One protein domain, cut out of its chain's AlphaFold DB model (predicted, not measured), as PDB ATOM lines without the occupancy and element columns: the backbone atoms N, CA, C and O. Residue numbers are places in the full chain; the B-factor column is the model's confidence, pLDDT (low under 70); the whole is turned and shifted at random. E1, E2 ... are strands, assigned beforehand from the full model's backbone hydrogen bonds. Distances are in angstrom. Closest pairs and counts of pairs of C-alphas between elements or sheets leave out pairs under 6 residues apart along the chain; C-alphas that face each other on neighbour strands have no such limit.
ATOM      1  N   ILE A  15       1.756  38.408 -21.931       97.50
ATOM      2  CA  ILE A  15       2.603  38.590 -20.755       97.50
ATOM      3  C   ILE A  15       3.173  40.001 -20.733       97.50
ATOM      4  O   ILE A  15       3.689  40.512 -21.726       97.50
ATOM      5  N   THR A  16       3.092  40.650 -19.574       97.75
ATOM      6  CA  THR A  16       3.694  41.970 -19.369       97.75
ATOM      7  C   THR A  16       5.061  41.807 -18.730       97.75
ATOM      8  O   THR A  16       5.175  41.430 -17.566       97.75
ATOM      9  N   LEU A  17       6.109  42.162 -19.465       96.19
ATOM     10  CA  LEU A  17       7.461  42.189 -18.940       96.19
ATOM     11  C   LEU A  17       7.802  43.556 -18.378       96.19
ATOM     12  O   LEU A  17       7.650  44.602 -19.008       96.19
ATOM     13  N   ARG A  18       8.321  43.509 -17.162       95.62
ATOM     14  CA  ARG A  18       8.766  44.633 -16.354       95.62
ATOM     15  C   ARG A  18      10.109  44.241 -15.749       95.62
ATOM     16  O   ARG A  18      10.388  43.060 -15.580       95.62
ATOM     17  N   GLY A  19      10.981  45.196 -15.464       94.25
ATOM     18  CA  GLY A  19      12.274  44.860 -14.868       94.25
ATOM     19  C   GLY A  19      13.112  46.072 -14.526       94.25
ATOM     20  O   GLY A  19      12.702  47.207 -14.765       94.25
ATOM     21  N   TRP A  20      14.263  45.799 -13.944       94.50
ATOM     22  CA  TRP A  20      15.315  46.775 -13.720       94.50
ATOM     23  C   TRP A  20      16.443  46.507 -14.712       94.50
ATOM     24  O   TRP A  20      16.559  45.400 -15.244       94.50
ATOM     25  N   VAL A  21      17.208  47.542 -15.016       92.75
ATOM     26  CA  VAL A  21      18.481  47.450 -15.722       92.75
ATOM     27  C   VAL A  21      19.538  47.809 -14.710       92.75
ATOM     28  O   VAL A  21      19.453  48.877 -14.103       92.75
ATOM     29  N   GLN A  22      20.482  46.896 -14.538       88.44
ATOM     30  CA  GLN A  22      21.623  47.115 -13.678       88.44
ATOM     31  C   GLN A  22      22.553  48.130 -14.341       88.44
ATOM     32  O   GLN A  22      22.838  48.008 -15.536       88.44
ATOM     33  N   GLY A  23      22.954  49.152 -13.593       79.06
ATOM     34  CA  GLY A  23      23.991  50.081 -14.025       79.06
ATOM     35  C   GLY A  23      25.351  49.608 -13.522       79.06
ATOM     36  O   GLY A  23      25.463  49.201 -12.371       79.06
ATOM     37  N   ASP A  24      26.374  49.664 -14.375       75.19
ATOM     38  CA  ASP A  24      27.735  49.275 -13.976       75.19
ATOM     39  C   ASP A  24      28.316  50.260 -12.944       75.19
ATOM     40  O   ASP A  24      28.817  49.842 -11.905       75.19
ATOM     41  N   ASP A  25      28.147  51.567 -13.189       79.00
ATOM     42  CA  ASP A  25      28.591  52.665 -12.308       79.00
ATOM     43  C   ASP A  25      27.433  53.572 -11.841       79.00
ATOM     44  O   ASP A  25      27.646  54.628 -11.244       79.00
ATOM     45  N   ASN A  26      26.184  53.185 -12.126       77.19
ATOM     46  CA  ASN A  26      24.983  53.973 -11.843       77.19
ATOM     47  C   ASN A  26      23.941  53.147 -11.077       77.19
ATOM     48  O   ASN A  26      23.874  51.935 -11.266       77.19
ATOM     49  N   PRO A  27      23.069  53.788 -10.277       85.75
ATOM     50  CA  PRO A  27      21.934  53.111  -9.664       85.75
ATOM     51  C   PRO A  27      21.064  52.389 -10.697       85.75
ATOM     52  O   PRO A  27      20.801  52.920 -11.781       85.75
ATOM     53  N   ASP A  28      20.558  51.218 -10.314       91.62
ATOM     54  CA  ASP A  28      19.629  50.438 -11.125       91.62
ATOM     55  C   ASP A  28      18.435  51.286 -11.574       91.62
ATOM     56  O   ASP A  28      17.783  51.979 -10.786       91.62
ATOM     57  N   GLN A  29      18.113  51.204 -12.865       93.00
ATOM     58  CA  GLN A  29      17.052  52.003 -13.472       93.00
ATOM     59  C   GLN A  29      15.873  51.138 -13.910       93.00
ATOM     60  O   GLN A  29      16.021  50.005 -14.376       93.00
ATOM     61  N   ARG A  30      14.657  51.678 -13.804       93.88
ATOM     62  CA  ARG A  30      13.441  50.990 -14.226       93.88
ATOM     63  C   ARG A  30      13.320  51.043 -15.748       93.88
ATOM     64  O   ARG A  30      13.031  52.087 -16.316       93.88
ATOM     65  N   ARG A  31      13.476  49.917 -16.445       95.31
ATOM     66  CA  ARG A  31      13.270  49.895 -17.908       95.31
ATOM     67  C   ARG A  31      11.796  50.034 -18.286       95.31
ATOM     68  O   ARG A  31      10.909  49.693 -17.496       95.31
ATOM     69  N   LYS A  32      11.535  50.444 -19.532       96.06
ATOM     70  CA  LYS A  32      10.182  50.432 -20.109       96.06
ATOM     71  C   LYS A  32       9.594  49.021 -20.057       96.06
ATOM     72  O   LYS A  32      10.299  48.029 -20.253       96.06
ATOM     73  N   SER A  33       8.294  48.933 -19.800       96.69
ATOM     74  CA  SER A  33       7.563  47.672 -19.888       96.69
ATOM     75  C   SER A  33       7.196  47.344 -21.331       96.69
ATOM     76  O   SER A  33       6.932  48.249 -22.120       96.69
ATOM     77  N   VAL A  34       7.106  46.057 -21.652       97.00
ATOM     78  CA  VAL A  34       6.634  45.573 -22.954       97.00
ATOM     79  C   VAL A  34       5.652  44.426 -22.758       97.00
ATOM     80  O   VAL A  34       5.805  43.637 -21.826       97.00
ATOM     81  N   ILE A  35       4.648  44.344 -23.625       97.44
ATOM     82  CA  ILE A  35       3.734  43.202 -23.698       97.44
ATOM     83  C   ILE A  35       4.241  42.271 -24.800       97.44
ATOM     84  O   ILE A  35       4.517  42.728 -25.908       97.44
ATOM     85  N   LEU A  36       4.376  40.986 -24.488       96.56
ATOM     86  CA  LEU A  36       4.739  39.931 -25.430       96.56
ATOM     87  C   LEU A  36       3.651  38.856 -25.456       96.56
ATOM     88  O   LEU A  36       2.826  38.773 -24.547       96.56
ATOM     89  N   LEU A  37       3.683  38.025 -26.492       95.81
ATOM     90  CA  LEU A  37       2.957  36.759 -26.499       95.81
ATOM     91  C   LEU A  37       3.726  35.739 -25.660       95.81
ATOM     92  O   LEU A  37       4.956  35.690 -25.732       95.81
ATOM     93  N   GLU A  38       3.009  34.951 -24.869       96.75
ATOM     94  CA  GLU A  38       3.588  33.830 -24.132       96.75
ATOM     95  C   GLU A  38       4.026  32.714 -25.090       96.75
ATOM     96  O   GLU A  38       3.407  32.486 -26.135       96.75
ATOM     97  N   GLU A  39       5.087  32.001 -24.729       95.44
ATOM     98  CA  GLU A  39       5.514  30.793 -25.435       95.44
ATOM     99  C   GLU A  39       4.385  29.749 -25.457       95.44
ATOM    100  O   GLU A  39       3.598  29.639 -24.521       95.44
ATOM    101  N   GLY A  40       4.268  29.003 -26.558       94.62
ATOM    102  CA  GLY A  40       3.157  28.067 -26.771       94.62
ATOM    103  C   GLY A  40       1.868  28.704 -27.305       94.62
ATOM    104  O   GLY A  40       0.941  27.976 -27.650       94.62
ATOM    105  N   SER A  41       1.814  30.032 -27.444       94.94
ATOM    106  CA  SER A  41       0.687  30.713 -28.090       94.94
ATOM    107  C   SER A  41       0.535  30.312 -29.562       94.94
ATOM    108  O   SER A  41       1.499  30.320 -30.330       94.94
ATOM    109  N   LEU A  42      -0.703  30.052 -29.974       93.88
ATOM    110  CA  LEU A  42      -1.111  29.853 -31.356       93.88
ATOM    111  C   LEU A  42      -1.552  31.183 -31.970       93.88
ATOM    112  O   LEU A  42      -2.430  31.875 -31.453       93.88
ATOM    113  N   VAL A  43      -0.949  31.534 -33.100       93.00
ATOM    114  CA  VAL A  43      -1.244  32.761 -33.844       93.00
ATOM    115  C   VAL A  43      -1.351  32.461 -35.332       93.00
ATOM    116  O   VAL A  43      -0.706  31.542 -35.836       93.00
ATOM    117  N   GLY A  44      -2.110  33.278 -36.060       92.38
ATOM    118  CA  GLY A  44      -2.021  33.294 -37.516       92.38
ATOM    119  C   GLY A  44      -0.634  33.771 -37.937       92.38
ATOM    120  O   GLY A  44      -0.203  34.851 -37.525       92.38
ATOM    121  N   TRP A  45       0.076  32.983 -38.744       90.25
ATOM    122  CA  TRP A  45       1.405  33.384 -39.195       90.25
ATOM    123  C   TRP A  45       1.291  34.587 -40.146       90.25
ATOM    124  O   TRP A  45       0.604  34.494 -41.166       90.25
ATOM    125  N   PRO A  46       1.903  35.740 -39.821       88.38
ATOM    126  CA  PRO A  46       1.801  36.922 -40.665       88.38
ATOM    127  C   PRO A  46       2.661  36.763 -41.922       88.38
ATOM    128  O   PRO A  46       3.699  36.104 -41.893       88.38
ATOM    129  N   ASP A  47       2.274  37.443 -43.001       86.50
ATOM    130  CA  ASP A  47       3.038  37.500 -44.255       86.50
ATOM    131  C   ASP A  47       4.277  38.407 -44.112       86.50
ATOM    132  O   ASP A  47       4.336  39.536 -44.600       86.50
ATOM    133  N   ARG A  48       5.242  37.957 -43.305       84.44
ATOM    134  CA  ARG A  48       6.560  38.573 -43.115       84.44
ATOM    135  C   ARG A  48       7.593  37.514 -42.753       84.44
ATOM    136  O   ARG A  48       7.301  36.583 -42.008       84.44
ATOM    137  N   ALA A  49       8.825  37.720 -43.213       80.88
ATOM    138  CA  ALA A  49       9.918  36.766 -43.026       80.88
ATOM    139  C   ALA A  49      10.275  36.512 -41.548       80.88
ATOM    140  O   ALA A  49      10.616  35.392 -41.187       80.88
ATOM    141  N   ALA A  50      10.182  37.536 -40.692       85.06
ATOM    142  CA  ALA A  50      10.506  37.432 -39.272       85.06
ATOM    143  C   ALA A  50       9.404  38.077 -38.418       85.06
ATOM    144  O   ALA A  50       9.346  39.308 -38.301       85.06
ATOM    145  N   PRO A  51       8.487  37.280 -37.841       90.81
ATOM    146  CA  PRO A  51       7.499  37.820 -36.930       90.81
ATOM    147  C   PRO A  51       8.106  38.263 -35.601       90.81
ATOM    148  O   PRO A  51       9.125  37.758 -35.151       90.81
ATOM    149  N   GLY A  52       7.452  39.228 -34.966       92.31
ATOM    150  CA  GLY A  52       7.936  39.906 -33.772       92.31
ATOM    151  C   GLY A  52       8.833  41.104 -34.081       92.31
ATOM    152  O   GLY A  52       8.663  41.766 -35.109       92.31
ATOM    153  N   GLY A  53       9.743  41.399 -33.154       93.94
ATOM    154  CA  GLY A  53      10.733  42.464 -33.282       93.94
ATOM    155  C   GLY A  53      11.675  42.532 -32.082       93.94
ATOM    156  O   GLY A  53      11.451  41.887 -31.057       93.94
ATOM    157  N   ILE A  54      12.733  43.327 -32.212       96.44
ATOM    158  CA  ILE A  54      13.615  43.696 -31.100       96.44
ATOM    159  C   ILE A  54      13.275  45.131 -30.726       96.44
ATOM    160  O   ILE A  54      13.237  46.005 -31.591       96.44
ATOM    161  N   VAL A  55      13.014  45.374 -29.446       96.56
ATOM    162  CA  VAL A  55      12.616  46.698 -28.962       96.56
ATOM    163  C   VAL A  55      13.610  47.228 -27.949       96.56
ATOM    164  O   VAL A  55      14.123  46.488 -27.109       96.56
ATOM    165  N   ASP A  56      13.869  48.526 -28.024       97.19
ATOM    166  CA  ASP A  56      14.688  49.231 -27.052       97.19
ATOM    167  C   ASP A  56      13.835  49.682 -25.860       97.19
ATOM    168  O   ASP A  56      12.931  50.516 -25.982       97.19
ATOM    169  N   LEU A  57      14.140  49.120 -24.696       97.06
ATOM    170  CA  LEU A  57      13.478  49.363 -23.422       97.06
ATOM    171  C   LEU A  57      14.215  50.376 -22.542       97.06
ATOM    172  O   LEU A  57      13.859  50.492 -21.367       97.06
ATOM    173  N   ARG A  58      15.182  51.130 -23.087       94.75
ATOM    174  CA  ARG A  58      15.829  52.233 -22.362       94.75
ATOM    175  C   ARG A  58      14.794  53.114 -21.647       94.75
ATOM    176  O   ARG A  58      13.790  53.471 -22.276       94.75
ATOM    177  N   PRO A  59      15.010  53.439 -20.360       93.00
ATOM    178  CA  PRO A  59      14.208  54.427 -19.652       93.00
ATOM    179  C   PRO A  59      14.154  55.744 -20.434       93.00
ATOM    180  O   PRO A  59      15.128  56.125 -21.073       93.00
ATOM    181  N   THR A  60      13.010  56.425 -20.400       91.31
ATOM    182  CA  THR A  60      12.816  57.742 -21.043       91.31
ATOM    183  C   THR A  60      12.292  58.787 -20.058       91.31
ATOM    184  O   THR A  60      11.722  59.796 -20.464       91.31
ATOM    185  N   TYR A  61      12.395  58.510 -18.758       90.19
ATOM    186  CA  TYR A  61      12.023  59.439 -17.697       90.19
ATOM    187  C   TYR A  61      13.273  60.149 -17.174       90.19
ATOM    188  O   TYR A  61      14.373  59.616 -17.264       90.19
ATOM    189  N   GLN A  62      13.091  61.327 -16.580       87.75
ATOM    190  CA  GLN A  62      14.187  62.047 -15.937       87.75
ATOM    191  C   GLN A  62      14.681  61.271 -14.713       87.75
ATOM    192  O   GLN A  62      13.942  61.093 -13.743       87.75
ATOM    193  N   ASN A  63      15.927  60.805 -14.764       85.69
ATOM    194  CA  ASN A  63      16.593  60.132 -13.658       85.69
ATOM    195  C   ASN A  63      17.700  61.041 -13.095       85.69
ATOM    196  O   ASN A  63      18.519  61.521 -13.878       85.69
ATOM    197  N   PRO A  64      17.781  61.266 -11.768       87.19
ATOM    198  CA  PRO A  64      18.892  62.001 -11.157       87.19
ATOM    199  C   PRO A  64      20.283  61.434 -11.483       87.19
ATOM    200  O   PRO A  64      21.250  62.187 -11.505       87.19
ATOM    201  N   ALA A  65      20.381  60.130 -11.760       84.12
ATOM    202  CA  ALA A  65      21.617  59.470 -12.190       84.12
ATOM    203  C   ALA A  65      21.920  59.623 -13.697       84.12
ATOM    204  O   ALA A  65      22.899  59.071 -14.188       84.12
ATOM    205  N   GLY A  66      21.084  60.353 -14.439       87.38
ATOM    206  CA  GLY A  66      21.199  60.521 -15.884       87.38
ATOM    207  C   GLY A  66      20.650  59.348 -16.702       87.38
ATOM    208  O   GLY A  66      20.129  58.359 -16.174       87.38
ATOM    209  N   ASP A  67      20.758  59.491 -18.022       88.19
ATOM    210  CA  ASP A  67      20.306  58.494 -18.991       88.19
ATOM    211  C   ASP A  67      21.296  57.328 -19.111       88.19
ATOM    212  O   ASP A  67      22.506  57.481 -18.935       88.19
ATOM    213  N   LEU A  68      20.784  56.150 -19.476       88.12
ATOM    214  CA  LEU A  68      21.644  55.012 -19.793       88.12
ATOM    215  C   LEU A  68      22.416  55.270 -21.103       88.12
ATOM    216  O   LEU A  68      21.788  55.573 -22.125       88.12
ATOM    217  N   PRO A  69      23.750  55.076 -21.126       89.00
ATOM    218  CA  PRO A  69      24.576  55.371 -22.299       89.00
ATOM    219  C   PRO A  69      24.428  54.328 -23.418       89.00
ATOM    220  O   PRO A  69      24.902  54.538 -24.533       89.00
ATOM    221  N   HIS A  70      23.769  53.202 -23.140       90.00
ATOM    222  CA  HIS A  70      23.603  52.082 -24.059       90.00
ATOM    223  C   HIS A  70      22.127  51.680 -24.195       90.00
ATOM    224  O   HIS A  70      21.338  51.860 -23.260       90.00
ATOM    225  N   PRO A  71      21.723  51.102 -25.341       94.12
ATOM    226  CA  PRO A  71      20.384  50.554 -25.512       94.12
ATOM    227  C   PRO A  71      20.111  49.388 -24.555       94.12
ATOM    228  O   PRO A  71      21.023  48.703 -24.092       94.12
ATOM    229  N   VAL A  72      18.829  49.138 -24.283       94.94
ATOM    230  CA  VAL A  72      18.375  48.007 -23.464       94.94
ATOM    231  C   VAL A  72      17.444  47.172 -24.319       94.94
ATOM    232  O   VAL A  72      16.231  47.371 -24.323       94.94
ATOM    233  N   TYR A  73      18.000  46.241 -25.084       96.88
ATOM    234  CA  TYR A  73      17.200  45.473 -26.027       96.88
ATOM    235  C   TYR A  73      16.427  44.343 -25.356       96.88
ATOM    236  O   TYR A  73      16.955  43.570 -24.556       96.88
ATOM    237  N   ARG A  74      15.158  44.206 -25.743       96.94
ATOM    238  CA  ARG A  74      14.379  42.996 -25.514       96.94
ATOM    239  C   ARG A  74      14.115  42.311 -26.842       96.94
ATOM    240  O   ARG A  74      13.495  42.884 -27.736       96.94
ATOM    241  N   TYR A  75      14.574  41.071 -26.925       96.62
ATOM    242  CA  TYR A  75      14.259  40.170 -28.018       96.62
ATOM    243  C   TYR A  75      12.800  39.721 -27.919       96.62
ATOM    244  O   TYR A  75      12.367  39.231 -26.874       96.62
ATOM    245  N   GLY A  76      12.052  39.913 -28.999       95.44
ATOM    246  CA  GLY A  76      10.668  39.475 -29.142       95.44
ATOM    247  C   GLY A  76      10.379  38.956 -30.547       95.44
ATOM    248  O   GLY A  76       9.245  39.069 -31.002       95.44
ATOM    249  N   LEU A  77      11.398  38.463 -31.264       94.81
ATOM    250  CA  LEU A  77      11.190  37.747 -32.522       94.81
ATOM    251  C   LEU A  77      10.595  36.371 -32.218       94.81
ATOM    252  O   LEU A  77      11.044  35.684 -31.300       94.81
ATOM    253  N   ALA A  78       9.585  35.984 -32.987       93.44
ATOM    254  CA  ALA A  78       8.890  34.723 -32.810       93.44
ATOM    255  C   ALA A  78       9.595  33.605 -33.582       93.44
ATOM    256  O   ALA A  78       9.928  33.759 -34.758       93.44
TER     257      ALA A  78
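AT A GLANCE: This is residues 15 to 78 of the 92 residues of the protein "Csm4_C domain-containing protein" of Caldilineae bacterium (UniProt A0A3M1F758). What is the shape? It is a loose rod with little regular structure: two small hairpins, E3-E4 and E1-E2, side by side, with loops 57 to 72 and 38 to 51 at opposite ends. What builds it? Of 64 printed residues, 17 are in named elements: strands E1 to E4 in chain order, two antiparallel pairs, all strand, no named helix. The radius of gyration of the C-alphas is 14.7 A, the spans 44 by 21 by 19 A.

IN THESE COORDINATES: Which strands are longest? E3 is residues 52 to 56, 13.3 A; E4 is residues 73 to 77, 11.7 A, its last C-alpha at (11.190, 37.747, -32.522). Which others? E1, residues 15 to 17, begins at C-alpha (2.603, 38.590, -20.755); E2 is residues 34 to 37.

HOW THE PARTS SIT: What pairs? Hairpin E3-E4 has N 74 and O 55 within hydrogen-bond range, 2.9 A; hairpin E1-E2 has N 15 and O 36, 2.8 A. How near are they? The closest C-alphas of E2 and E4, Leu 36 and Gly 76, are 7.0 A apart.

THE WHOLE: How large? The farthest C-alphas, Gly 44 and Pro 64, are 44.2 A apart. Any breaks? The printed part has no cut, its three links are long, and no printed residue is under 70 in pLDDT.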